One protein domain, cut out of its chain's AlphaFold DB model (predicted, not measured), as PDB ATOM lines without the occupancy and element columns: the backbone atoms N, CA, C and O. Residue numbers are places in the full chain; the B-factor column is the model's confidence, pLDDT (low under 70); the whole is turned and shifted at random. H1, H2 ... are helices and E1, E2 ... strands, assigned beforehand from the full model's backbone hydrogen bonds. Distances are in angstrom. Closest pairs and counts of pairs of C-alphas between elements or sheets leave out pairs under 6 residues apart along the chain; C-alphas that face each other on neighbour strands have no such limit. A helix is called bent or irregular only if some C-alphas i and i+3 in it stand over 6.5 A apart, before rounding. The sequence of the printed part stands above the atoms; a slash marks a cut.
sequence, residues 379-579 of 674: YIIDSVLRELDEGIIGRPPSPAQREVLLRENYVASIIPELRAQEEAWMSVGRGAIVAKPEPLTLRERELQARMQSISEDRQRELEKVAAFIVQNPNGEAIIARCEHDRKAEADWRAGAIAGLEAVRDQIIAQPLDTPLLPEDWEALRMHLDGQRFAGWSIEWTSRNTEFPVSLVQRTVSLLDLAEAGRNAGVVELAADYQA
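Overview. This is residues 379 to 579 of the 674 residues of the protein "DUF1963 domain-containing protein" of Sphingomonas rhizophila (UniProt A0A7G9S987). The domain is a flat, wide V of two arms: one is an antiparallel pair of helices, H3 and the long H5, with short H4 also packed on H5, and the other is the longest helix, H6, with the two-stranded hairpin E1 E2 packed beside it through E1. The arms meet at a corner where H5 ends and H6 begins, with short H2 packed on the first residues of H6; farther along the H6 arm H1 packs on both H6 and H8, with H7 near H1, while residues 514 to 523, of which 518 to 523 belong to H7, stick out. The printed part has 201 residues with eight named helices and two named strands, in the order H1 H2 H3 H4 H5 H6 H7 E1 E2 H8. The sheet order is E1 - E2, antiparallel, and the class is mostly helix. The whole is loose, with a radius of gyration of the C-alphas of 21.8 A and spans of 60 by 53 by 27 A.

Along the chain. H1 is residues 379 to 390, beginning at C-alpha 379 (109.356, 83.977, 66.078). H2 is residues 399 to 405. H3 is residues 410 to 427, 25.4 A long; it is irregular, but only just, with C-alphas 412 and 415 6.9 A apart. H4 is residues 430 to 434. H5 is residues 442 to 471, 43.9 A long, and H6 is residues 475 to 508, 47.8 A long, beginning at C-alpha 475 (92.772, 113.131, 90.651). H7 is residues 518 to 530. Strand E1 is residues 532 to 540, 24.7 A long, and bends by 52 degrees at residue 536; E2 is residues 549 to 557, 25.4 A long. H8 is residues 560 to 579, 29.6 A long, ending at C-alpha 579 (107.961, 75.711, 49.346); it is irregular, with C-alphas 561 and 564 7.8 A apart.

Arrangement. E1 and E2 form a hairpin, antiparallel at 159 degrees between their directions; N 535 and O 554 are 2.9 A apart and N 554 and O 535 are 2.8 A apart, both within hydrogen-bond range. The closest C-alphas of H6 and E1, those of Asp 485 and Gly 535, are 5.1 A apart. H1 touches H6 with H6 residues 493 to 504 alone, closest at the C-alphas of Leu 385 and Ile 497, 6.2 A, at a shallow tilt of 31 degrees, opposite ways. H8 touches H1 with its residues 561 to 569 alone, closest at the C-alphas of Ile 380 and Gly 565, 3.8 A, at a steep tilt of 40 degrees, opposite ways. H7 and H1 are near each other. H2 touches H6 with H6 residues 475 to 479 alone, closest at the C-alphas of Leu 405 and Gly 475, 4.6 A. H5 and H6 are close but not clearly touching, their closest C-alphas, those of Ile 469 and Ile 478, being 7.6 A apart, at a steep tilt of 63 degrees. H3 touches H5, where H5 residues 458 to 469 alone take part, closest at the C-alphas of Ile 415 and Ala 466, 6.4 A, at a shallow tilt of 11 degrees, opposite ways. H4 touches H5 at H5 residues 447 to 452 alone, closest at the C-alphas of Val 434 and Gln 448, 5.2 A. H1 and H5 are apart. Every O i to N i+4 pair is within hydrogen-bond range in H1, H2, H4, H5, H6 and H7; the counts are 12 of 14 in H3 and 12 of 16 in H8.

Size, cuts and confidence. The two C-alphas farthest apart, those of Glu 408 and Ala 579, are 64.5 A apart. The printed part has no cut and no long link. The mean pLDDT of the printed part is 88.1; residues 429, 431 to 432 and 542 to 547 are under 70.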
ATOM      1  N   TYR A 379     110.294  82.922  66.495       95.69
ATOM      2  CA  TYR A 379     109.356  83.977  66.078       95.69
ATOM      3  C   TYR A 379     108.424  84.418  67.207       95.69
ATOM      4  O   TYR A 379     108.173  85.608  67.364       95.69
ATOM      5  N   ILE A 380     107.953  83.479  68.032       95.25
ATOM      6  CA  ILE A 380     107.178  83.789  69.241       95.25
ATOM      7  C   ILE A 380     107.987  84.663  70.203       95.25
ATOM      8  O   ILE A 380     107.495  85.685  70.673       95.25
ATOM      9  N   ILE A 381     109.227  84.281  70.507       96.38
ATOM     10  CA  ILE A 381     110.047  85.024  71.470       96.38
ATOM     11  C   ILE A 381     110.471  86.386  70.919       96.38
ATOM     12  O   ILE A 381     110.401  87.376  71.645       96.38
ATOM     13  N   ASP A 382     110.852  86.454  69.646       95.62
ATOM     14  CA  ASP A 382     111.253  87.697  68.991       95.62
ATOM     15  C   ASP A 382     110.080  88.681  68.861       95.62
ATOM     16  O   ASP A 382     110.285  89.875  69.089       95.62
ATOM     17  N   SER A 383     108.850  88.200  68.624       93.38
ATOM     18  CA  SER A 383     107.661  89.062  68.634       93.38
ATOM     19  C   SER A 383     107.398  89.645  70.020       93.38
ATOM     20  O   SER A 383     107.177  90.844  70.158       93.38
ATOM     21  N   VAL A 384     107.466  88.822  71.073       94.94
ATOM     22  CA  VAL A 384     107.232  89.291  72.448       94.94
ATOM     23  C   VAL A 384     108.305  90.291  72.869       94.94
ATOM     24  O   VAL A 384     107.977  91.329  73.435       94.94
ATOM     25  N   LEU A 385     109.582  90.010  72.587       94.75
ATOM     26  CA  LEU A 385     110.684  90.933  72.879       94.75
ATOM     27  C   LEU A 385     110.472  92.290  72.202       94.75
ATOM     28  O   LEU A 385     110.675  93.325  72.831       94.75
ATOM     29  N   ARG A 386     110.008  92.285  70.953       91.31
ATOM     30  CA  ARG A 386     109.690  93.504  70.218       91.31
ATOM     31  C   ARG A 386     108.532  94.292  70.839       91.31
ATOM     32  O   ARG A 386     108.670  95.494  71.052       91.31
ATOM     33  N   GLU A 387     107.422  93.641  71.180       90.31
ATOM     34  CA  GLU A 387     106.296  94.298  71.868       90.31
ATOM     35  C   GLU A 387     106.726  94.882  73.226       90.31
ATOM     36  O   GLU A 387     106.344  95.992  73.611       90.31
ATOM     37  N   LEU A 388     107.583  94.156  73.951       92.31
ATOM     38  CA  LEU A 388     108.158  94.628  75.205       92.31
ATOM     39  C   LEU A 388     109.082  95.831  75.018       92.31
ATOM     40  O   LEU A 388     109.239  96.572  75.982       92.31
ATOM     41  N   ASP A 389     109.672  96.068  73.847       87.56
ATOM     42  CA  ASP A 389     110.462  97.273  73.576       87.56
ATOM     43  C   ASP A 389     109.559  98.497  73.320       87.56
ATOM     44  O   ASP A 389     109.844  99.588  73.828       87.56
ATOM     45  N   GLU A 390     108.425  98.321  72.632       81.81
ATOM     46  CA  GLU A 390     107.450  99.391  72.345       81.81
ATOM     47  C   GLU A 390     106.736  99.904  73.614       81.81
ATOM     48  O   GLU A 390     106.438 101.098  73.738       81.81
ATOM     49  N   GLY A 391     106.553  99.023  74.601       81.38
ATOM     50  CA  GLY A 391     105.938  99.316  75.892       81.38
ATOM     51  C   GLY A 391     104.436  99.078  75.933       81.38
ATOM     52  O   GLY A 391     103.710  99.314  74.974       81.38
ATOM     53  N   ILE A 392     103.966  98.591  77.081       83.12
ATOM     54  CA  ILE A 392     102.620  98.032  77.221       83.12
ATOM     55  C   ILE A 392     101.666  99.064  77.797       83.12
ATOM     56  O   ILE A 392     100.553  99.261  77.299       83.12
ATOM     57  N   ILE A 393     102.087  99.729  78.876       81.31
ATOM     58  CA  ILE A 393     101.362 100.892  79.367       81.31
ATOM     59  C   ILE A 393     101.715 102.055  78.445       81.31
ATOM     60  O   ILE A 393     102.883 102.368  78.227       81.31
ATOM     61  N   GLY A 394     100.676 102.695  77.901       71.44
ATOM     62  CA  GLY A 394     100.822 103.841  77.015       71.44
ATOM     63  C   GLY A 394     101.578 105.020  77.645       71.44
ATOM     64  O   GLY A 394     102.075 104.993  78.773       71.44
ATOM     65  N   ARG A 395     101.660 106.120  76.894       79.19
ATOM     66  CA  ARG A 395     102.411 107.318  77.299       79.19
ATOM     67  C   ARG A 395     101.953 107.859  78.667       79.19
ATOM     68  O   ARG A 395     100.777 107.737  79.010       79.19
ATOM     69  N   PRO A 396     102.852 108.510  79.437       82.62
ATOM     70  CA  PRO A 396     102.469 109.155  80.689       82.62
ATOM     71  C   PRO A 396     101.332 110.164  80.464       82.62
ATOM     72  O   PRO A 396     101.262 110.767  79.385       82.62
ATOM     73  N   PRO A 397     100.474 110.401  81.475       84.75
ATOM     74  CA  PRO A 397      99.352 111.315  81.329       84.75
ATOM     75  C   PRO A 397      99.856 112.710  80.955       84.75
ATOM     76  O   PRO A 397     100.685 113.307  81.656       84.75
ATOM     77  N   SER A 398      99.345 113.215  79.836       89.00
ATOM     78  CA  SER A 398      99.650 114.541  79.309       89.00
ATOM     79  C   SER A 398      99.221 115.644  80.287       89.00
ATOM     80  O   SER A 398      98.322 115.426  81.108       89.00
ATOM     81  N   PRO A 399      99.797 116.858  80.190       90.88
ATOM     82  CA  PRO A 399      99.392 117.984  81.033       90.88
ATOM     83  C   PRO A 399      97.879 118.253  81.006       90.88
ATOM     84  O   PRO A 399      97.289 118.506  82.051       90.88
ATOM     85  N   ALA A 400      97.239 118.105  79.843       89.50
ATOM     86  CA  ALA A 400      95.795 118.278  79.695       89.50
ATOM     87  C   ALA A 400      94.983 117.193  80.429       89.50
ATOM     88  O   ALA A 400      93.998 117.508  81.091       89.50
ATOM     89  N   GLN A 401      95.406 115.922  80.373       89.44
ATOM     90  CA  GLN A 401      94.746 114.843  81.129       89.44
ATOM     91  C   GLN A 401      94.857 115.079  82.637       89.44
ATOM     92  O   GLN A 401      93.889 114.880  83.369       89.44
ATOM     93  N   ARG A 402      96.027 115.541  83.096       92.12
ATOM     94  CA  ARG A 402      96.240 115.898  84.502       92.12
ATOM     95  C   ARG A 402      95.327 117.043  84.922       92.12
ATOM     96  O   ARG A 402      94.660 116.930  85.940       92.12
ATOM     97  N   GLU A 403      95.251 118.106  84.124       92.19
ATOM     98  CA  GLU A 403      94.379 119.250  84.404       92.19
ATOM     99  C   GLU A 403      92.918 118.815  84.565       92.19
ATOM    100  O   GLU A 403      92.277 119.193  85.541       92.19
ATOM    101  N   VAL A 404      92.408 117.980  83.654       90.62
ATOM    102  CA  VAL A 404      91.035 117.461  83.714       90.62
ATOM    103  C   VAL A 404      90.793 116.666  84.996       90.62
ATOM    104  O   VAL A 404      89.811 116.927  85.689       90.62
ATOM    105  N   LEU A 405      91.685 115.731  85.337       90.94
ATOM    106  CA  LEU A 405      91.548 114.893  86.536       90.94
ATOM    107  C   LEU A 405      91.575 115.703  87.837       90.94
ATOM    108  O   LEU A 405      90.957 115.299  88.821       90.94
ATOM    109  N   LEU A 406      92.272 116.841  87.839       93.75
ATOM    110  CA  LEU A 406      92.384 117.743  88.984       93.75
ATOM    111  C   LEU A 406      91.206 118.725  89.110       93.75
ATOM    112  O   LEU A 406      91.139 119.465  90.093       93.75
ATOM    113  N   ARG A 407      90.262 118.748  88.157       91.81
ATOM    114  CA  ARG A 407      89.062 119.592  88.255       91.81
ATOM    115  C   ARG A 407      88.180 119.151  89.420       91.81
ATOM    116  O   ARG A 407      87.985 117.960  89.677       91.81
ATOM    117  N   GLU A 408      87.592 120.134  90.093       89.19
ATOM    118  CA  GLU A 408      86.684 119.891  91.211       89.19
ATOM    119  C   GLU A 408      85.518 118.984  90.779       89.19
ATOM    120  O   GLU A 408      84.886 119.213  89.748       89.19
ATOM    121  N   ASN A 409      85.232 117.948  91.572       86.12
ATOM    122  CA  ASN A 409      84.161 116.967  91.346       86.12
ATOM    123  C   ASN A 409      84.255 116.128  90.054       86.12
ATOM    124  O   ASN A 409      83.344 115.342  89.799       86.12
ATOM    125  N   TYR A 410      85.340 116.213  89.273       89.44
ATOM    126  CA  TYR A 410      85.469 115.436  88.033       89.44
ATOM    127  C   TYR A 410      85.528 113.925  88.286       89.44
ATOM    128  O   TYR A 410      84.772 113.162  87.697       89.44
ATOM    129  N   VAL A 411      86.359 113.465  89.225       90.31
ATOM    130  CA  VAL A 411      86.460 112.024  89.538       90.31
ATOM    131  C   VAL A 411      85.109 111.442  89.974       90.31
ATOM    132  O   VAL A 411      84.744 110.336  89.580       90.31
ATOM    133  N   ALA A 412      84.315 112.220  90.715       89.31
ATOM    134  CA  ALA A 412      82.976 111.824  91.137       89.31
ATOM    135  C   ALA A 412      81.972 111.724  89.970       89.31
ATOM    136  O   ALA A 412      80.971 111.017  90.099       89.31
ATOM    137  N   SER A 413      82.223 112.391  88.833       89.38
ATOM    138  CA  SER A 413      81.356 112.320  87.651       89.38
ATOM    139  C   SER A 413      81.643 111.123  86.744       89.38
ATOM    140  O   SER A 413      80.749 110.736  85.993       89.38
ATOM    141  N   ILE A 414      82.826 110.496  86.838       88.81
ATOM    142  CA  ILE A 414      83.257 109.408  85.938       88.81
ATOM    143  C   ILE A 414      82.267 108.232  85.950       88.81
ATOM    144  O   ILE A 414      81.758 107.834  84.905       88.81
ATOM    145  N   ILE A 415      81.945 107.676  87.124       90.44
ATOM    146  CA  ILE A 415      81.055 106.503  87.219       90.44
ATOM    147  C   ILE A 415      79.614 106.808  86.778       90.44
ATOM    148  O   ILE A 415      79.066 106.019  86.002       90.44
ATOM    149  N   PRO A 416      78.972 107.911  87.221       90.56
ATOM    150  CA  PRO A 416      77.673 108.315  86.686       90.56
ATOM    151  C   PRO A 416      77.664 108.460  85.162       90.56
ATOM    152  O   PRO A 416      76.718 108.012  84.516       90.56
ATOM    153  N   GLU A 417      78.717 109.042  84.586       87.12
ATOM    154  CA  GLU A 417      78.825 109.229  83.142       87.12
ATOM    155  C   GLU A 417      78.952 107.893  82.402       87.12
ATOM    156  O   GLU A 417      78.195 107.644  81.466       87.12
ATOM    157  N   LEU A 418      79.831 106.990  82.851       85.56
ATOM    158  CA  LEU A 418      79.979 105.664  82.241       85.56
ATOM    159  C   LEU A 418      78.684 104.837  82.324       85.56
ATOM    160  O   LEU A 418      78.320 104.171  81.357       85.56
ATOM    161  N   ARG A 419      77.936 104.928  83.433       88.12
ATOM    162  CA  ARG A 419      76.615 104.283  83.571       88.12
ATOM    163  C   ARG A 419      75.590 104.840  82.592       88.12
ATOM    164  O   ARG A 419      74.893 104.069  81.940       88.12
ATOM    165  N   ALA A 420      75.517 106.165  82.464       86.56
ATOM    166  CA  ALA A 420      74.624 106.807  81.503       86.56
ATOM    167  C   ALA A 420      74.981 106.416  80.059       86.56
ATOM    168  O   ALA A 420      74.096 106.220  79.228       86.56
ATOM    169  N   GLN A 421      76.273 106.258  79.758       80.62
ATOM    170  CA  GLN A 421      76.730 105.769  78.459       80.62
ATOM    171  C   GLN A 421      76.330 104.312  78.205       80.62
ATOM    172  O   GLN A 421      75.975 103.989  77.072       80.62
ATOM    173  N   GLU A 422      76.375 103.447  79.217       82.12
ATOM    174  CA  GLU A 422      75.946 102.052  79.090       82.12
ATOM    175  C   GLU A 422      74.439 101.939  78.852       82.12
ATOM    176  O   GLU A 422      73.990 101.254  77.932       82.12
ATOM    177  N   GLU A 423      73.647 102.705  79.600       83.88
ATOM    178  CA  GLU A 423      72.201 102.798  79.394       83.88
ATOM    179  C   GLU A 423      71.868 103.332  77.990       83.88
ATOM    180  O   GLU A 423      71.029 102.770  77.278       83.88
ATOM    181  N   ALA A 424      72.586 104.366  77.539       82.69
ATOM    182  CA  ALA A 424      72.460 104.886  76.184       82.69
ATOM    183  C   ALA A 424      72.826 103.825  75.130       82.69
ATOM    184  O   ALA A 424      72.068 103.638  74.175       82.69
ATOM    185  N   TRP A 425      73.932 103.096  75.311       79.00
ATOM    186  CA  TRP A 425      74.370 102.023  74.411       79.00
ATOM    187  C   TRP A 425      73.314 100.917  74.277       79.00
ATOM    188  O   TRP A 425      73.019 100.482  73.161       79.00
ATOM    189  N   MET A 426      72.669 100.543  75.384       76.00
ATOM    190  CA  MET A 426      71.557  99.589  75.392       76.00
ATOM    191  C   MET A 426      70.295 100.141  74.710       76.00
ATOM    192  O   MET A 426      69.579  99.397  74.035       76.00
ATOM    193  N   SER A 427      70.025 101.446  74.829       76.75
ATOM    194  CA  SER A 427      68.819 102.083  74.277       76.75
ATOM    195  C   SER A 427      68.839 102.282  72.751       76.75
ATOM    196  O   SER A 427      67.786 102.225  72.110       76.75
ATOM    197  N   VAL A 428      70.015 102.477  72.135       70.62
ATOM    198  CA  VAL A 428      70.165 102.727  70.687       70.62
ATOM    199  C   VAL A 428      70.056 101.408  69.913       70.62
ATOM    200  O   VAL A 428      71.043 100.849  69.447       70.62
ATOM    201  N   GLY A 429      68.841 100.857  69.817       57.75
ATOM    202  CA  GLY A 429      68.470  99.712  68.967       57.75
ATOM    203  C   GLY A 429      69.087  98.347  69.320       57.75
ATOM    204  O   GLY A 429      68.555  97.320  68.906       57.75
ATOM    205  N   ARG A 430      70.164  98.305  70.112       70.44
ATOM    206  CA  ARG A 430      70.913  97.088  70.465       70.44
ATOM    207  C   ARG A 430      70.244  96.276  71.571       70.44
ATOM    208  O   ARG A 430      70.217  95.052  71.482       70.44
ATOM    209  N   GLY A 431      69.582  96.923  72.533       66.62
ATOM    210  CA  GLY A 431      68.740  96.238  73.517       66.62
ATOM    211  C   GLY A 431      67.594  95.446  72.877       66.62
ATOM    212  O   GLY A 431      67.211  94.402  73.391       66.62
ATOM    213  N   ALA A 432      67.103  95.868  71.706       68.75
ATOM    214  CA  ALA A 432      66.105  95.115  70.944       68.75
ATOM    215  C   ALA A 432      66.681  93.845  70.285       68.75
ATOM    216  O   ALA A 432      65.939  92.887  70.096       68.75
ATOM    217  N   ILE A 433      67.985  93.817  69.970       74.06
ATOM    218  CA  ILE A 433      68.696  92.617  69.490       74.06
ATOM    219  C   ILE A 433      68.840  91.620  70.645       74.06
ATOM    220  O   ILE A 433      68.512  90.448  70.490       74.06
ATOM    221  N   VAL A 434      69.254  92.104  71.822       72.56
ATOM    222  CA  VAL A 434      69.398  91.284  73.038       72.56
ATOM    223  C   VAL A 434      68.047  90.767  73.548       72.56
ATOM    224  O   VAL A 434      67.968  89.639  74.022       72.56
ATOM    225  N   ALA A 435      66.974  91.553  73.431       75.19
ATOM    226  CA  ALA A 435      65.640  91.217  73.937       75.19
ATOM    227  C   ALA A 435      64.709  90.566  72.896       75.19
ATOM    228  O   ALA A 435      63.516  90.396  73.169       75.19
ATOM    229  N   LYS A 436      65.206  90.227  71.697       78.38
ATOM    230  CA  LYS A 436      64.380  89.639  70.636       78.38
ATOM    231  C   LYS A 436      63.859  88.253  71.075       78.38
ATOM    232  O   LYS A 436      64.673  87.378  71.368       78.38
ATOM    233  N   PRO A 437      62.530  88.022  71.125       80.00
ATOM    234  CA  PRO A 437      61.971  86.733  71.529       80.00
ATOM    235  C   PRO A 437      62.076  85.685  70.408       80.00
ATOM    236  O   PRO A 437      62.066  86.026  69.224       80.00
ATOM    237  N   GLU A 438      62.138  84.404  70.784       80.94
ATOM    238  CA  GLU A 438      62.149  83.264  69.853       80.94
ATOM    239  C   GLU A 438      60.872  83.209  68.969       80.94
ATOM    240  O   GLU A 438      59.800  83.647  69.404       80.94
ATOM    241  N   PRO A 439      60.940  82.631  67.748       81.50
ATOM    242  CA  PRO A 439      62.084  81.914  67.186       81.50
ATOM    243  C   PRO A 439      63.144  82.824  66.546       81.50
ATOM    244  O   PRO A 439      62.818  83.741  65.790       81.50
ATOM    245  N   LEU A 440      64.415  82.523  66.812       82.25
ATOM    246  CA  LEU A 440      65.580  83.192  66.227       82.25
ATOM    247  C   LEU A 440      66.271  82.306  65.184       82.25
ATOM    248  O   LEU A 440      66.350  81.085  65.331       82.25
ATOM    249  N   THR A 441      66.801  82.925  64.128       88.25
ATOM    250  CA  THR A 441      67.713  82.242  63.192       88.25
ATOM    251  C   THR A 441      69.083  81.990  63.842       88.25
ATOM    252  O   THR A 441      69.417  82.630  64.837       88.25
ATOM    253  N   LEU A 442      69.907  81.088  63.284       80.56
ATOM    254  CA  LEU A 442      71.263  80.801  63.796       80.56
ATOM    255  C   LEU A 442      72.110  82.083  63.916       80.56
ATOM    256  O   LEU A 442      72.590  82.400  64.999       80.56
ATOM    257  N   ARG A 443      72.162  82.877  62.840       77.25
ATOM    258  CA  ARG A 443      72.864  84.168  62.791       77.25
ATOM    259  C   ARG A 443      72.352  85.165  63.833       77.25
ATOM    260  O   ARG A 443      73.120  85.945  64.383       77.25
ATOM    261  N   GLU A 444      71.047  85.171  64.100       81.62
ATOM    262  CA  GLU A 444      70.461  86.044  65.120       81.62
ATOM    263  C   GLU A 444      70.790  85.581  66.538       81.62
ATOM    264  O   GLU A 444      71.015  86.432  67.391       81.62
ATOM    265  N   ARG A 445      70.880  84.266  66.785       83.06
ATOM    266  CA  ARG A 445      71.357  83.728  68.069       83.06
ATOM    267  C   ARG A 445      72.831  84.039  68.299       83.06
ATOM    268  O   ARG A 445      73.179  84.478  69.386       83.06
ATOM    269  N   GLU A 446      73.676  83.875  67.285       82.75
ATOM    270  CA  GLU A 446      75.098  84.244  67.348       82.75
ATOM    271  C   GLU A 446      75.272  85.740  67.619       82.75
ATOM    272  O   GLU A 446      76.022  86.137  68.511       82.75
ATOM    273  N   LEU A 447      74.531  86.583  66.895       81.50
ATOM    274  CA  LEU A 447      74.553  88.027  67.107       81.50
ATOM    275  C   LEU A 447      74.052  88.399  68.511       81.50
ATOM    276  O   LEU A 447      74.653  89.254  69.156       81.50
ATOM    277  N   GLN A 448      72.985  87.762  68.998       84.38
ATOM    278  CA  GLN A 448      72.458  87.984  70.346       84.38
ATOM    279  C   GLN A 448      73.469  87.572  71.422       84.38
ATOM    280  O   GLN A 448      73.731  88.364  72.324       84.38
ATOM    281  N   ALA A 449      74.077  86.389  71.298       84.56
ATOM    282  CA  ALA A 449      75.106  85.898  72.211       84.56
ATOM    283  C   ALA A 449      76.333  86.822  72.225       84.56
ATOM    284  O   ALA A 449      76.805  87.214  73.291       84.56
ATOM    285  N   ARG A 450      76.794  87.271  71.050       83.12
ATOM    286  CA  ARG A 450      77.888  88.247  70.936       83.12
ATOM    287  C   ARG A 450      77.542  89.572  71.618       83.12
ATOM    288  O   ARG A 450      78.376  90.131  72.321       83.12
ATOM    289  N   MET A 451      76.326  90.086  71.425       83.38
ATOM    290  CA  MET A 451      75.890  91.331  72.073       83.38
ATOM    291  C   MET A 451      75.754  91.184  73.595       83.38
ATOM    292  O   MET A 451      76.064  92.132  74.314       83.38
ATOM    293  N   GLN A 452      75.319  90.020  74.088       84.19
ATOM    294  CA  GLN A 452      75.278  89.715  75.522       84.19
ATOM    295  C   GLN A 452      76.686  89.691  76.119       84.19
ATOM    296  O   GLN A 452      76.924  90.411  77.083       84.19
ATOM    297  N   SER A 453      77.627  88.981  75.489       85.31
ATOM    298  CA  SER A 453      79.035  88.959  75.913       85.31
ATOM    299  C   SER A 453      79.619  90.370  76.003       85.31
ATOM    300  O   SER A 453      80.174  90.740  77.031       85.31
ATOM    301  N   ILE A 454      79.417  91.200  74.971       84.69
ATOM    302  CA  ILE A 454      79.899  92.592  74.969       84.69
ATOM    303  C   ILE A 454      79.297  93.392  76.132       84.69
ATOM    304  O   ILE A 454      80.003  94.170  76.765       84.69
ATOM    305  N   SER A 455      78.002  93.225  76.416       83.81
ATOM    306  CA  SER A 455      77.336  93.897  77.539       83.81
ATOM    307  C   SER A 455      77.932  93.469  78.889       83.81
ATOM    308  O   SER A 455      78.258  94.306  79.731       83.81
ATOM    309  N   GLU A 456      78.151  92.166  79.078       87.56
ATOM    310  CA  GLU A 456      78.758  91.605  80.290       87.56
ATOM    311  C   GLU A 456      80.210  92.062  80.486       87.56
ATOM    312  O   GLU A 456      80.621  92.352  81.610       87.56
ATOM    313  N   ASP A 457      80.997  92.154  79.413       85.81
ATOM    314  CA  ASP A 457      82.366  92.679  79.459       85.81
ATOM    315  C   ASP A 457      82.378  94.158  79.859       85.81
ATOM    316  O   ASP A 457      83.117  94.561  80.757       85.81
ATOM    317  N   ARG A 458      81.499  94.971  79.265       86.69
ATOM    318  CA  ARG A 458      81.383  96.404  79.582       86.69
ATOM    319  C   ARG A 458      80.957  96.646  81.027       86.69
ATOM    320  O   ARG A 458      81.497  97.543  81.677       86.69
ATOM    321  N   GLN A 459      80.034  95.836  81.545       87.75
ATOM    322  CA  GLN A 459      79.615  95.894  82.944       87.75
ATOM    323  C   GLN A 459      80.763  95.520  83.895       87.75
ATOM    324  O   GLN A 459      80.987  96.219  84.885       87.75
ATOM    325  N   ARG A 460      81.533  94.472  83.571       90.12
ATOM    326  CA  ARG A 460      82.730  94.088  84.336       90.12
ATOM    327  C   ARG A 460      83.780  95.198  84.349       90.12
ATOM    328  O   ARG A 460      84.327  95.500  85.407       90.12
ATOM    329  N   GLU A 461      84.031  95.849  83.215       88.19
ATOM    330  CA  GLU A 461      84.957  96.990  83.149       88.19
ATOM    331  C   GLU A 461      84.479  98.181  83.990       88.19
ATOM    332  O   GLU A 461      85.261  98.774  84.733       88.19
ATOM    333  N   LEU A 462      83.181  98.499  83.964       90.06
ATOM    334  CA  LEU A 462      82.613  99.546  84.815       90.06
ATOM    335  C   LEU A 462      82.815  99.251  86.311       90.06
ATOM    336  O   LEU A 462      83.144 100.156  87.081       90.06
ATOM    337  N   GLU A 463      82.615  98.002  86.732       92.56
ATOM    338  CA  GLU A 463      82.814  97.572  88.119       92.56
ATOM    339  C   GLU A 463      84.282  97.679  88.547       92.56
ATOM    340  O   GLU A 463      84.559  98.182  89.641       92.56
ATOM    341  N   LYS A 464      85.225  97.314  87.669       92.88
ATOM    342  CA  LYS A 464      86.666  97.507  87.901       92.88
ATOM    343  C   LYS A 464      87.014  98.982  88.093       92.88
ATOM    344  O   LYS A 464      87.669  99.330  89.075       92.88
ATOM    345  N   VAL A 465      86.548  99.858  87.199       92.81
ATOM    346  CA  VAL A 465      86.803 101.308  87.292       92.81
ATOM    347  C   VAL A 465      86.182 101.890  88.564       92.81
ATOM    348  O   VAL A 465      86.806 102.706  89.244       92.81
ATOM    349  N   ALA A 466      84.979 101.447  88.941       93.19
ATOM    350  CA  ALA A 466      84.335 101.878  90.180       93.19
ATOM    351  C   ALA A 466      85.145 101.472  91.419       93.19
ATOM    352  O   ALA A 466      85.380 102.308  92.292       93.19
ATOM    353  N   ALA A 467      85.615 100.223  91.481       95.25
ATOM    354  CA  ALA A 467      86.472  99.749  92.564       95.25
ATOM    355  C   ALA A 467      87.800 100.525  92.629       95.25
ATOM    356  O   ALA A 467      88.245 100.902  93.715       95.25
ATOM    357  N   PHE A 468      88.396 100.830  91.475       95.50
ATOM    358  CA  PHE A 468      89.615 101.629  91.380       95.50
ATOM    359  C   PHE A 468      89.432 103.055  91.913       95.50
ATOM    360  O   PHE A 468      90.271 103.529  92.679       95.50
ATOM    361  N   ILE A 469      88.327 103.725  91.570       94.75
ATOM    362  CA  ILE A 469      88.022 105.080  92.061       94.75
ATOM    363  C   ILE A 469      87.770 105.084  93.572       94.75
ATOM    364  O   ILE A 469      88.172 106.020  94.255       94.75
ATOM    365  N   VAL A 470      87.153 104.038  94.130       95.44
ATOM    366  CA  VAL A 470      86.990 103.922  95.591       95.44
ATOM    367  C   VAL A 470      88.349 103.885  96.299       95.44
ATOM    368  O   VAL A 470      88.508 104.503  97.349       95.44
ATOM    369  N   GLN A 471      89.334 103.196  95.718       95.19
ATOM    370  CA  GLN A 471      90.697 103.126  96.254       95.19
ATOM    371  C   GLN A 471      91.511 104.404  95.980       95.19
ATOM    372  O   GLN A 471      92.415 104.726  96.747       95.19
ATOM    373  N   ASN A 472      91.177 105.146  94.920       95.94
ATOM    374  CA  ASN A 472      91.875 106.350  94.464       95.94
ATOM    375  C   ASN A 472      90.863 107.500  94.272       95.94
ATOM    376  O   ASN A 472      90.473 107.811  93.145       95.94
ATOM    377  N   PRO A 473      90.397 108.136  95.363       92.75
ATOM    378  CA  PRO A 473      89.174 108.946  95.348       92.75
ATOM    379  C   PRO A 473      89.311 110.332  94.702       92.75
ATOM    380  O   PRO A 473      88.316 111.043  94.565       92.75
ATOM    381  N   ASN A 474      90.519 110.759  94.333       94.44
ATOM    382  CA  ASN A 474      90.771 112.073  93.744       94.44
ATOM    383  C   ASN A 474      91.812 111.999  92.615       94.44
ATOM    384  O   ASN A 474      92.504 110.994  92.456       94.44
ATOM    385  N   GLY A 475      91.904 113.075  91.827       93.50
ATOM    386  CA  GLY A 475      92.772 113.131  90.651       93.50
ATOM    387  C   GLY A 475      94.249 112.902  90.969       93.50
ATOM    388  O   GLY A 475      94.918 112.192  90.226       93.50
ATOM    389  N   GLU A 476      94.746 113.430  92.092       95.19
ATOM    390  CA  GLU A 476      96.134 113.229  92.527       95.19
ATOM    391  C   GLU A 476      96.427 111.754  92.823       95.19
ATOM    392  O   GLU A 476      97.429 111.225  92.350       95.19
ATOM    393  N   ALA A 477      95.529 111.070  93.540       95.44
ATOM    394  CA  ALA A 477      95.664 109.649  93.851       95.44
ATOM    395  C   ALA A 477      95.635 108.780  92.584       95.44
ATOM    396  O   ALA A 477      96.458 107.882  92.438       95.44
ATOM    397  N   ILE A 478      94.736 109.084  91.640       95.19
ATOM    398  CA  ILE A 478      94.654 108.381  90.351       95.19
ATOM    399  C   ILE A 478      95.948 108.562  89.550       95.19
ATOM    400  O   ILE A 478      96.511 107.582  89.064       95.19
ATOM    401  N   ILE A 479      96.443 109.798  89.435       94.31
ATOM    402  CA  ILE A 479      97.689 110.101  88.721       94.31
ATOM    403  C   ILE A 479      98.864 109.368  89.373       94.31
ATOM    404  O   ILE A 479      99.609 108.686  88.671       94.31
ATOM    405  N   ALA A 480      98.999 109.457  90.699       94.75
ATOM    406  CA  ALA A 480     100.071 108.799  91.440       94.75
ATOM    407  C   ALA A 480     100.029 107.275  91.270       94.75
ATOM    408  O   ALA A 480     101.069 106.648  91.063       94.75
ATOM    409  N   ARG A 481      98.833 106.674  91.292       95.06
ATOM    410  CA  ARG A 481      98.668 105.236  91.078       95.06
ATOM    411  C   ARG A 481      99.060 104.812  89.663       95.06
ATOM    412  O   ARG A 481      99.808 103.853  89.516       95.06
ATOM    413  N   CYS A 482      98.626 105.530  88.631       93.38
ATOM    414  CA  CYS A 482      99.018 105.228  87.250       93.38
ATOM    415  C   CYS A 482     100.519 105.447  87.000       93.38
ATOM    416  O   CYS A 482     101.138 104.714  86.233       93.38
ATOM    417  N   GLU A 483     101.136 106.442  87.641       92.81
ATOM    418  CA  GLU A 483     102.589 106.638  87.578       92.81
ATOM    419  C   GLU A 483     103.359 105.510  88.267       92.81
ATOM    420  O   GLU A 483     104.390 105.080  87.744       92.81
ATOM    421  N   HIS A 484     102.853 105.024  89.404       93.81
ATOM    422  CA  HIS A 484     103.392 103.858  90.095       93.81
ATOM    423  C   HIS A 484     103.283 102.598  89.225       93.81
ATOM    424  O   HIS A 484     104.301 101.956  88.983       93.81
ATOM    425  N   ASP A 485     102.101 102.299  88.678       94.31
ATOM    426  CA  ASP A 485     101.886 101.125  87.822       94.31
ATOM    427  C   ASP A 485     102.762 101.180  86.557       94.31
ATOM    428  O   ASP A 485     103.301 100.162  86.137       94.31
ATOM    429  N   ARG A 486     102.990 102.368  85.981       91.31
ATOM    430  CA  ARG A 486     103.927 102.548  84.858       91.31
ATOM    431  C   ARG A 486     105.381 102.277  85.251       91.31
ATOM    432  O   ARG A 486     106.154 101.770  84.447       91.31
ATOM    433  N   LYS A 487     105.791 102.636  86.471       92.06
ATOM    434  CA  LYS A 487     107.129 102.282  86.963       92.06
ATOM    435  C   LYS A 487     107.239 100.770  87.179       92.06
ATOM    436  O   LYS A 487     108.217 100.179  86.739       92.06
ATOM    437  N   ALA A 488     106.224 100.162  87.793       93.69
ATOM    438  CA  ALA A 488     106.155  98.717  87.983       93.69
ATOM    439  C   ALA A 488     106.175  97.961  86.642       93.69
ATOM    440  O   ALA A 488     106.840  96.937  86.534       93.69
ATOM    441  N   GLU A 489     105.514  98.489  85.606       94.19
ATOM    442  CA  GLU A 489     105.569  97.960  84.238       94.19
ATOM    443  C   GLU A 489     106.986  98.003  83.665       94.19
ATOM    444  O   GLU A 489     107.446  96.999  83.132       94.19
ATOM    445  N   ALA A 490     107.698  99.123  83.807       92.06
ATOM    446  CA  ALA A 490     109.079  99.234  83.343       92.06
ATOM    447  C   ALA A 490     110.016  98.243  84.058       92.06
ATOM    448  O   ALA A 490     110.834  97.592  83.406       92.06
ATOM    449  N   ASP A 491     109.869  98.090  85.378       93.06
ATOM    450  CA  ASP A 491     110.667  97.152  86.177       93.06
ATOM    451  C   ASP A 491     110.344  95.688  85.806       93.06
ATOM    452  O   ASP A 491     111.252  94.878  85.592       93.06
ATOM    453  N   TRP A 492     109.057  95.351  85.652       95.06
ATOM    454  CA  TRP A 492     108.610  94.031  85.197       95.06
ATOM    455  C   TRP A 492     109.102  93.721  83.778       95.06
ATOM    456  O   TRP A 492     109.651  92.644  83.550       95.06
ATOM    457  N   ARG A 493     108.990  94.677  82.844       94.50
ATOM    458  CA  ARG A 493     109.478  94.546  81.461       94.50
ATOM    459  C   ARG A 493     110.969  94.277  81.414       94.50
ATOM    460  O   ARG A 493     111.387  93.373  80.704       94.50
ATOM    461  N   ALA A 494     111.768  95.019  82.180       93.19
ATOM    462  CA  ALA A 494     113.211  94.810  82.226       93.19
ATOM    463  C   ALA A 494     113.563  93.376  82.664       93.19
ATOM    464  O   ALA A 494     114.440  92.744  82.071       93.19
ATOM    465  N   GLY A 495     112.850  92.836  83.660       93.50
ATOM    466  CA  GLY A 495     113.007  91.441  84.082       93.50
ATOM    467  C   GLY A 495     112.508  90.429  83.045       93.50
ATOM    468  O   GLY A 495     113.181  89.429  82.801       93.50
ATOM    469  N   ALA A 496     111.371  90.700  82.398       95.00
ATOM    470  CA  ALA A 496     110.816  89.853  81.344       95.00
ATOM    471  C   ALA A 496     111.745  89.774  80.122       95.00
ATOM    472  O   ALA A 496     112.028  88.676  79.653       95.00
ATOM    473  N   ILE A 497     112.284  90.910  79.663       95.44
ATOM    474  CA  ILE A 497     113.265  90.980  78.569       95.44
ATOM    475  C   ILE A 497     114.499  90.146  78.917       95.44
ATOM    476  O   ILE A 497     114.900  89.292  78.132       95.44
ATOM    477  N   ALA A 498     115.077  90.328  80.109       94.38
ATOM    478  CA  ALA A 498     116.258  89.570  80.520       94.38
ATOM    479  C   ALA A 498     116.005  88.050  80.559       94.38
ATOM    480  O   ALA A 498     116.853  87.273  80.119       94.38
ATOM    481  N   GLY A 499     114.838  87.623  81.055       94.19
ATOM    482  CA  GLY A 499     114.434  86.217  81.046       94.19
ATOM    483  C   GLY A 499     114.246  85.672  79.628       94.19
ATOM    484  O   GLY A 499     114.781  84.617  79.298       94.19
ATOM    485  N   LEU A 500     113.544  86.410  78.767       96.19
ATOM    486  CA  LEU A 500     113.287  86.006  77.385       96.19
ATOM    487  C   LEU A 500     114.553  85.949  76.531       96.19
ATOM    488  O   LEU A 500     114.653  85.057  75.697       96.19
ATOM    489  N   GLU A 501     115.541  86.816  76.751       95.69
ATOM    490  CA  GLU A 501     116.841  86.723  76.070       95.69
ATOM    491  C   GLU A 501     117.568  85.417  76.419       95.69
ATOM    492  O   GLU A 501     118.119  84.754  75.543       95.69
ATOM    493  N   ALA A 502     117.495  84.971  77.678       94.38
ATOM    494  CA  ALA A 502     118.053  83.678  78.071       94.38
ATOM    495  C   ALA A 502     117.307  82.500  77.416       94.38
ATOM    496  O   ALA A 502     117.925  81.504  77.035       94.38
ATOM    497  N   VAL A 503     115.982  82.599  77.260       95.94
ATOM    498  CA  VAL A 503     115.176  81.608  76.523       95.94
ATOM    499  C   VAL A 503     115.526  81.615  75.038       95.94
ATOM    500  O   VAL A 503     115.711  80.561  74.430       95.94
ATOM    501  N   ARG A 504     115.680  82.802  74.455       96.31
ATOM    502  CA  ARG A 504     116.080  83.004  73.066       96.31
ATOM    503  C   ARG A 504     117.430  82.355  72.770       96.31
ATOM    504  O   ARG A 504     117.543  81.619  71.791       96.31
ATOM    505  N   ASP A 505     118.424  82.548  73.636       96.06
ATOM    506  CA  ASP A 505     119.740  81.909  73.518       96.06
ATOM    507  C   ASP A 505     119.640  80.373  73.542       96.06
ATOM    508  O   ASP A 505     120.333  79.687  72.786       96.06
ATOM    509  N   GLN A 506     118.741  79.812  74.362       95.19
ATOM    510  CA  GLN A 506     118.481  78.367  74.385       95.19
ATOM    511  C   GLN A 506     117.864  77.859  73.077       95.19
ATOM    512  O   GLN A 506     118.236  76.772  72.627       95.19
ATOM    513  N   ILE A 507     116.949  78.627  72.476       96.06
ATOM    514  CA  ILE A 507     116.302  78.302  71.196       96.06
ATOM    515  C   ILE A 507     117.309  78.387  70.045       96.06
ATOM    516  O   ILE A 507     117.399  77.459  69.248       96.06
ATOM    517  N   ILE A 508     118.113  79.453  69.974       96.06
ATOM    518  CA  ILE A 508     119.125  79.643  68.916       96.06
ATOM    519  C   ILE A 508     120.221  78.574  68.976       96.06
ATOM    520  O   ILE A 508     120.816  78.233  67.955       96.06
ATOM    521  N   ALA A 509     120.481  78.008  70.157       95.38
ATOM    522  CA  ALA A 509     121.384  76.873  70.303       95.38
ATOM    523  C   ALA A 509     120.831  75.559  69.707       95.38
ATOM    524  O   ALA A 509     121.596  74.600  69.568       95.38
ATOM    525  N   GLN A 510     119.538  75.491  69.362       93.38
ATOM    526  CA  GLN A 510     118.927  74.341  68.691       93.38
ATOM    527  C   GLN A 510     119.054  74.439  67.161       93.38
ATOM    528  O   GLN A 510     119.132  75.534  66.600       93.38
ATOM    529  N   PRO A 511     119.003  73.306  66.441       95.00
ATOM    530  CA  PRO A 511     118.732  73.311  65.007       95.00
ATOM    531  C   PRO A 511     117.327  73.880  64.741       95.00
ATOM    532  O   PRO A 511     116.325  73.200  64.954       95.00
ATOM    533  N   LEU A 512     117.249  75.136  64.290       95.31
ATOM    534  CA  LEU A 512     115.982  75.874  64.181       95.31
ATOM    535  C   LEU A 512     114.927  75.169  63.311       95.31
ATOM    536  O   LEU A 512     113.747  75.180  63.649       95.31
ATOM    537  N   ASP A 513     115.350  74.497  62.242       95.50
ATOM    538  CA  ASP A 513     114.464  73.791  61.307       95.50
ATOM    539  C   ASP A 513     114.227  72.326  61.719       95.50
ATOM    540  O   ASP A 513     114.294  71.404  60.907       95.50
ATOM    541  N   THR A 514     113.992  72.091  63.012       93.69
ATOM    542  CA  THR A 514     113.595  70.781  63.552       93.69
ATOM    543  C   THR A 514     112.306  70.898  64.363       93.69
ATOM    544  O   THR A 514     112.057  71.970  64.924       93.69
ATOM    545  N   PRO A 515     111.469  69.840  64.419       92.69
ATOM    546  CA  PRO A 515     110.185  69.895  65.112       92.69
ATOM    547  C   PRO A 515     110.325  70.345  66.566       92.69
ATOM    548  O   PRO A 515     111.202  69.858  67.283       92.69
ATOM    549  N   LEU A 516     109.433  71.235  67.007       91.31
ATOM    550  CA  LEU A 516     109.278  71.526  68.428       91.31
ATOM    551  C   LEU A 516     108.378  70.452  69.040       91.31
ATOM    552  O   LEU A 516     107.274  70.208  68.549       91.31
ATOM    553  N   LEU A 517     108.845  69.797  70.101       90.38
ATOM    554  CA  LEU A 517     108.056  68.762  70.756       90.38
ATOM    555  C   LEU A 517     106.888  69.386  71.541       90.38
ATOM    556  O   LEU A 517     107.044  70.476  72.102       90.38
ATOM    557  N   PRO A 518     105.722  68.714  71.630       89.88
ATOM    558  CA  PRO A 518     104.571  69.231  72.370       89.88
ATOM    559  C   PRO A 518     104.877  69.570  73.835       89.88
ATOM    560  O   PRO A 518     104.352  70.550  74.353       89.88
ATOM    561  N   GLU A 519     105.731  68.794  74.501       91.12
ATOM    562  CA  GLU A 519     106.168  69.051  75.874       91.12
ATOM    563  C   GLU A 519     107.025  70.318  76.012       91.12
ATOM    564  O   GLU A 519     106.869  71.060  76.985       91.12
ATOM    565  N   ASP A 520     107.886  70.589  75.030       92.44
ATOM    566  CA  ASP A 520     108.751  71.767  75.006       92.44
ATOM    567  C   ASP A 520     107.902  73.014  74.736       92.44
ATOM    568  O   ASP A 520     108.063  74.043  75.401       92.44
ATOM    569  N   TRP A 521     106.932  72.895  73.818       92.56
ATOM    570  CA  TRP A 521     105.934  73.932  73.581       92.56
ATOM    571  C   TRP A 521     105.098  74.210  74.822       92.56
ATOM    572  O   TRP A 521     104.964  75.363  75.214       92.56
ATOM    573  N   GLU A 522     104.551  73.181  75.465       93.31
ATOM    574  CA  GLU A 522     103.689  73.360  76.630       93.31
ATOM    575  C   GLU A 522     104.450  74.016  77.787       93.31
ATOM    576  O   GLU A 522     103.935  74.934  78.426       93.31
ATOM    577  N   ALA A 523     105.709  73.628  78.010       92.38
ATOM    578  CA  ALA A 523     106.565  74.274  78.996       92.38
ATOM    579  C   ALA A 523     106.821  75.752  78.665       92.38
ATOM    580  O   ALA A 523     106.715  76.605  79.550       92.38
ATOM    581  N   LEU A 524     107.122  76.069  77.400       94.00
ATOM    582  CA  LEU A 524     107.318  77.448  76.953       94.00
ATOM    583  C   LEU A 524     106.031  78.270  77.086       94.00
ATOM    584  O   LEU A 524     106.045  79.368  77.636       94.00
ATOM    585  N   ARG A 525     104.900  77.724  76.645       93.94
ATOM    586  CA  ARG A 525     103.579  78.350  76.720       93.94
ATOM    587  C   ARG A 525     103.186  78.644  78.165       93.94
ATOM    588  O   ARG A 525     102.748  79.753  78.453       93.94
ATOM    589  N   MET A 526     103.375  77.688  79.078       93.56
ATOM    590  CA  MET A 526     103.135  77.886  80.510       93.56
ATOM    591  C   MET A 526     104.066  78.942  81.109       93.56
ATOM    592  O   MET A 526     103.629  79.732  81.945       93.56
ATOM    593  N   HIS A 527     105.333  78.980  80.686       93.44
ATOM    594  CA  HIS A 527     106.268  80.016  81.111       93.44
ATOM    595  C   HIS A 527     105.797  81.412  80.677       93.44
ATOM    596  O   HIS A 527     105.724  82.312  81.511       93.44
ATOM    597  N   LEU A 528     105.414  81.577  79.406       94.75
ATOM    598  CA  LEU A 528     104.907  82.843  78.871       94.75
ATOM    599  C   LEU A 528     103.585  83.267  79.535       94.75
ATOM    600  O   LEU A 528     103.418  84.430  79.898       94.75
ATOM    601  N   ASP A 529     102.659  82.329  79.739       93.75
ATOM    602  CA  ASP A 529     101.360  82.602  80.366       93.75
ATOM    603  C   ASP A 529     101.481  82.949  81.859       93.75
ATOM    604  O   ASP A 529     100.707  83.750  82.387       93.75
ATOM    605  N   GLY A 530     102.468  82.363  82.545       93.19
ATOM    606  CA  GLY A 530     102.746  82.621  83.957       93.19
ATOM    607  C   GLY A 530     103.347  84.003  84.223       93.19
ATOM    608  O   GLY A 530     103.220  84.519  85.333       93.19
ATOM    609  N   GLN A 531     103.967  84.626  83.220       94.06
ATOM    610  CA  GLN A 531     104.531  85.970  83.329       94.06
ATOM    611  C   GLN A 531     103.483  87.016  82.967       94.06
ATOM    612  O   GLN A 531     103.241  87.292  81.792       94.06
ATOM    613  N   ARG A 532     102.858  87.600  83.992       94.44
ATOM    614  CA  ARG A 532     101.750  88.550  83.844       94.44
ATOM    615  C   ARG A 532     102.055  89.897  84.464       94.44
ATOM    616  O   ARG A 532     102.688  89.982  85.513       94.44
ATOM    617  N   PHE A 533     101.505  90.929  83.846       94.62
ATOM    618  CA  PHE A 533     101.464  92.277  84.374       94.62
ATOM    619  C   PHE A 533     100.024  92.792  84.382       94.62
ATOM    620  O   PHE A 533      99.248  92.535  83.457       94.62
ATOM    621  N   ALA A 534      99.671  93.532  85.430       93.38
ATOM    622  CA  ALA A 534      98.411  94.248  85.517       93.38
ATOM    623  C   ALA A 534      98.650  95.661  86.050       93.38
ATOM    624  O   ALA A 534      99.249  95.831  87.111       93.38
ATOM    625  N   GLY A 535      98.145  96.671  85.346       93.19
ATOM    626  CA  GLY A 535      98.341  98.063  85.739       93.19
ATOM    627  C   GLY A 535      97.324  99.014  85.128       93.19
ATOM    628  O   GLY A 535      96.672  98.710  84.129       93.19
ATOM    629  N   TRP A 536      97.177 100.174  85.756       93.88
ATOM    630  CA  TRP A 536      96.237 101.212  85.362       93.88
ATOM    631  C   TRP A 536      96.907 102.309  84.550       93.88
ATOM    632  O   TRP A 536      97.982 102.806  84.885       93.88
ATOM    633  N   SER A 537      96.208 102.765  83.518       91.56
ATOM    634  CA  SER A 537      96.636 103.864  82.660       91.56
ATOM    635  C   SER A 537      95.518 104.865  82.400       91.56
ATOM    636  O   SER A 537      94.330 104.539  82.471       91.56
ATOM    637  N   ILE A 538      95.934 106.082  82.062       90.62
ATOM    638  CA  ILE A 538      95.075 107.221  81.755       90.62
ATOM    639  C   ILE A 538      95.092 107.443  80.243       90.62
ATOM    640  O   ILE A 538      96.134 107.761  79.667       90.62
ATOM    641  N   GLU A 539      93.934 107.328  79.604       87.44
ATOM    642  CA  GLU A 539      93.799 107.447  78.151       87.44
ATOM    643  C   GLU A 539      92.806 108.524  77.742       87.44
ATOM    644  O   GLU A 539      91.978 108.981  78.530       87.44
ATOM    645  N   TRP A 540      92.901 108.952  76.487       82.38
ATOM    646  CA  TRP A 540      91.871 109.784  75.887       82.38
ATOM    647  C   TRP A 540      90.678 108.934  75.480       82.38
ATOM    648  O   TRP A 540      90.837 107.857  74.910       82.38
ATOM    649  N   THR A 541      89.471 109.444  75.706       70.56
ATOM    650  CA  THR A 541      88.307 108.864  75.036       70.56
ATOM    651  C   THR A 541      88.328 109.236  73.550       70.56
ATOM    652  O   THR A 541      88.664 110.358  73.181       70.56
ATOM    653  N   SER A 542      87.930 108.308  72.676       57.19
ATOM    654  CA  SER A 542      87.806 108.537  71.223       57.19
ATOM    655  C   SER A 542      86.578 109.370  70.828       57.19
ATOM    656  O   SER A 542      86.244 109.486  69.648       57.19
ATOM    657  N   ARG A 543      85.856 109.932  71.804       59.06
ATOM    658  CA  ARG A 543      84.604 110.659  71.583       59.06
ATOM    659  C   ARG A 543      84.898 112.152  71.579       59.06
ATOM    660  O   ARG A 543      85.628 112.642  72.427       59.06
ATOM    661  N   ASN A 544      84.334 112.853  70.598       49.34
ATOM    662  CA  ASN A 544      84.574 114.268  70.320       49.34
ATOM    663  C   ASN A 544      83.934 115.184  71.385       49.34
ATOM    664  O   ASN A 544      82.949 115.877  71.138       49.34
ATOM    665  N   THR A 545      84.464 115.129  72.596       58.12
ATOM    666  CA  THR A 545      84.202 116.023  73.721       58.12
ATOM    667  C   THR A 545      85.554 116.604  74.129       58.12
ATOM    668  O   THR A 545      86.574 115.936  73.977       58.12
ATOM    669  N   GLU A 546      85.605 117.859  74.584       57.28
ATOM    670  CA  GLU A 546      86.858 118.578  74.892       57.28
ATOM    671  C   GLU A 546      87.535 118.054  76.179       57.28
ATOM    672  O   GLU A 546      87.752 118.792  77.135       57.28
ATOM    673  N   PHE A 547      87.911 116.770  76.150       64.25
ATOM    674  CA  PHE A 547      88.805 116.019  77.034       64.25
ATOM    675  C   PHE A 547      88.176 115.234  78.203       64.25
ATOM    676  O   PHE A 547      88.515 115.500  79.353       64.25
ATOM    677  N   PRO A 548      87.350 114.191  77.969       75.12
ATOM    678  CA  PRO A 548      87.129 113.144  78.961       75.12
ATOM    679  C   PRO A 548      88.281 112.139  78.949       75.12
ATOM    680  O   PRO A 548      88.757 111.707  77.891       75.12
ATOM    681  N   VAL A 549      88.689 111.752  80.150       84.31
ATOM    682  CA  VAL A 549      89.718 110.757  80.425       84.31
ATOM    683  C   VAL A 549      89.072 109.384  80.622       84.31
ATOM    684  O   VAL A 549      88.054 109.267  81.301       84.31
ATOM    685  N   SER A 550      89.681 108.343  80.055       85.75
ATOM    686  CA  SER A 550      89.368 106.945  80.359       85.75
ATOM    687  C   SER A 550      90.380 106.378  81.354       85.75
ATOM    688  O   SER A 550      91.579 106.642  81.239       85.75
ATOM    689  N   LEU A 551      89.899 105.585  82.312       90.62
ATOM    690  CA  LEU A 551      90.729 104.785  83.209       90.62
ATOM    691  C   LEU A 551      90.694 103.352  82.696       90.62
ATOM    692  O   LEU A 551      89.634 102.728  82.690       90.62
ATOM    693  N   VAL A 552      91.837 102.858  82.234       89.12
ATOM    694  CA  VAL A 552      91.951 101.539  81.609       89.12
ATOM    695  C   VAL A 552      92.892 100.693  82.446       89.12
ATOM    696  O   VAL A 552      94.031 101.101  82.687       89.12
ATOM    697  N   GLN A 553      92.426  99.521  82.872       91.19
ATOM    698  CA  GLN A 553      93.296  98.491  83.421       91.19
ATOM    699  C   GLN A 553      93.778  97.603  82.277       91.19
ATOM    700  O   GLN A 553      92.972  96.976  81.592       91.19
ATOM    701  N   ARG A 554      95.091  97.533  82.076       89.69
ATOM    702  CA  ARG A 554      95.705  96.553  81.182       89.69
ATOM    703  C   ARG A 554      96.116  95.346  82.000       89.69
ATOM    704  O   ARG A 554      96.866  95.506  82.958       89.69
ATOM    705  N   THR A 555      95.649  94.172  81.600       91.06
ATOM    706  CA  THR A 555      96.137  92.886  82.099       91.06
ATOM    707  C   THR A 555      96.662  92.111  80.909       91.06
ATOM    708  O   THR A 555      95.936  91.933  79.937       91.06
ATOM    709  N   VAL A 556      97.914  91.679  80.985       92.75
ATOM    710  CA  VAL A 556      98.618  91.055  79.866       92.75
ATOM    711  C   VAL A 556      99.570  89.983  80.384       92.75
ATOM    712  O   VAL A 556     100.167  90.130  81.452       92.75
ATOM    713  N   SER A 557      99.691  88.886  79.654       94.81
ATOM    714  CA  SER A 557     100.762  87.904  79.797       94.81
ATOM    715  C   SER A 557     101.755  88.024  78.647       94.81
ATOM    716  O   SER A 557     101.429  88.571  77.593       94.81
ATOM    717  N   LEU A 558     102.950  87.455  78.796       95.50
ATOM    718  CA  LEU A 558     103.856  87.324  77.652       95.50
ATOM    719  C   LEU A 558     103.241  86.470  76.532       95.50
ATOM    720  O   LEU A 558     103.558  86.684  75.366       95.50
ATOM    721  N   LEU A 559     102.331  85.544  76.857       93.25
ATOM    722  CA  LEU A 559     101.601  84.763  75.855       93.25
ATOM    723  C   LEU A 559     100.583  85.612  75.071       93.25
ATOM    724  O   LEU A 559     100.396  85.380  73.879       93.25
ATOM    725  N   ASP A 560      99.962  86.609  75.708       91.44
ATOM    726  CA  ASP A 560      99.054  87.544  75.029       91.44
ATOM    727  C   ASP A 560      99.822  88.416  74.016       91.44
ATOM    728  O   ASP A 560      99.314  88.696  72.937       91.44
ATOM    729  N   LEU A 561     101.080  88.770  74.316       92.31
ATOM    730  CA  LEU A 561     101.973  89.505  73.403       92.31
ATOM    731  C   LEU A 561     102.547  88.638  72.266       92.31
ATOM    732  O   LEU A 561     103.146  89.151  71.324       92.31
ATOM    733  N   ALA A 562     102.391  87.316  72.342       91.38
ATOM    734  CA  ALA A 562     102.966  86.372  71.386       91.38
ATOM    735  C   ALA A 562     102.107  86.156  70.130       91.38
ATOM    736  O   ALA A 562     102.396  85.253  69.350       91.38
ATOM    737  N   GLU A 563     101.011  86.894  69.940       86.44
ATOM    738  CA  GLU A 563     100.050  86.652  68.853       86.44
ATOM    739  C   GLU A 563     100.699  86.658  67.460       86.44
ATOM    740  O   GLU A 563     100.605  85.653  66.754       86.44
ATOM    741  N   ALA A 564     101.432  87.720  67.107       86.31
ATOM    742  CA  ALA A 564     102.110  87.827  65.811       86.31
ATOM    743  C   ALA A 564     103.110  86.681  65.588       86.31
ATOM    744  O   ALA A 564     103.107  86.033  64.540       86.31
ATOM    745  N   GLY A 565     103.930  86.371  66.597       91.12
ATOM    746  CA  GLY A 565     104.901  85.284  66.526       91.12
ATOM    747  C   GLY A 565     104.268  83.890  66.475       91.12
ATOM    748  O   GLY A 565     104.794  83.014  65.792       91.12
ATOM    749  N   ARG A 566     103.118  83.671  67.130       90.25
ATOM    750  CA  ARG A 566     102.351  82.416  67.029       90.25
ATOM    751  C   ARG A 566     101.772  82.239  65.634       90.25
ATOM    752  O   ARG A 566     101.878  81.147  65.080       90.25
ATOM    753  N   ASN A 567     101.209  83.307  65.065       89.62
ATOM    754  CA  ASN A 567     100.702  83.267  63.701       89.62
ATOM    755  C   ASN A 567     101.832  82.960  62.713       89.62
ATOM    756  O   ASN A 567     101.747  81.998  61.955       89.62
ATOM    757  N   ALA A 568     102.946  83.690  62.802       90.50
ATOM    758  CA  ALA A 568     104.108  83.465  61.951       90.50
ATOM    759  C   ALA A 568     104.726  82.068  62.132       90.50
ATOM    760  O   ALA A 568     105.083  81.413  61.155       90.50
ATOM    761  N   GLY A 569     104.819  81.572  63.370       91.94
ATOM    762  CA  GLY A 569     105.405  80.271  63.702       91.94
ATOM    763  C   GLY A 569     104.611  79.055  63.211       91.94
ATOM    764  O   GLY A 569     105.126  77.932  63.281       91.94
ATOM    765  N   VAL A 570     103.390  79.271  62.711       91.06
ATOM    766  CA  VAL A 570     102.519  78.237  62.143       91.06
ATOM    767  C   VAL A 570     102.162  78.549  60.693       91.06
ATOM    768  O   VAL A 570     102.473  77.750  59.818       91.06
ATOM    769  N   VAL A 571     101.522  79.687  60.425       89.81
ATOM    770  CA  VAL A 571     100.936  80.025  59.119       89.81
ATOM    771  C   VAL A 571     102.017  80.421  58.116       89.81
ATOM    772  O   VAL A 571     102.190  79.734  57.106       89.81
ATOM    773  N   GLU A 572     102.796  81.464  58.417       89.75
ATOM    774  CA  GLU A 572     103.854  81.940  57.513       89.75
ATOM    775  C   GLU A 572     104.954  80.892  57.343       89.75
ATOM    776  O   GLU A 572     105.391  80.599  56.229       89.75
ATOM    777  N   LEU A 573     105.343  80.246  58.444       92.25
ATOM    778  CA  LEU A 573     106.369  79.218  58.411       92.25
ATOM    779  C   LEU A 573     105.920  77.958  57.659       92.25
ATOM    780  O   LEU A 573     106.740  77.335  56.989       92.25
ATOM    781  N   ALA A 574     104.634  77.584  57.712       92.62
ATOM    782  CA  ALA A 574     104.117  76.490  56.888       92.62
ATOM    783  C   ALA A 574     104.213  76.814  55.395       92.62
ATOM    784  O   ALA A 574     104.566  75.932  54.611       92.62
ATOM    785  N   ALA A 575     103.918  78.057  55.002       90.50
ATOM    786  CA  ALA A 575     104.047  78.496  53.617       90.50
ATOM    787  C   ALA A 575     105.512  78.423  53.149       90.50
ATOM    788  O   ALA A 575     105.795  77.874  52.081       90.50
ATOM    789  N   ASP A 576     106.448  78.890  53.980       90.12
ATOM    790  CA  ASP A 576     107.886  78.828  53.699       90.12
ATOM    791  C   ASP A 576     108.400  77.379  53.626       90.12
ATOM    792  O   ASP A 576     109.116  77.013  52.693       90.12
ATOM    793  N   TYR A 577     108.012  76.528  54.580       92.12
ATOM    794  CA  TYR A 577     108.449  75.131  54.642       92.12
ATOM    795  C   TYR A 577     107.861  74.288  53.526       92.12
ATOM    796  O   TYR A 577     108.557  73.435  52.986       92.12
ATOM    797  N   GLN A 578     106.601  74.510  53.149       88.12
ATOM    798  CA  GLN A 578     106.007  73.771  52.044       88.12
ATOM    799  C   GLN A 578     106.733  74.071  50.728       88.12
ATOM    800  O   GLN A 578     106.927  73.151  49.937       88.12
ATOM    801  N   ALA A 579     107.186  75.311  50.518       82.56
ATOM    802  CA  ALA A 579     107.961  75.711  49.346       82.56
ATOM    803  C   ALA A 579     109.367  75.082  49.261       82.56
ATOM    804  O   ALA A 579     109.945  75.037  48.169       82.56
TER     805      ALA A 579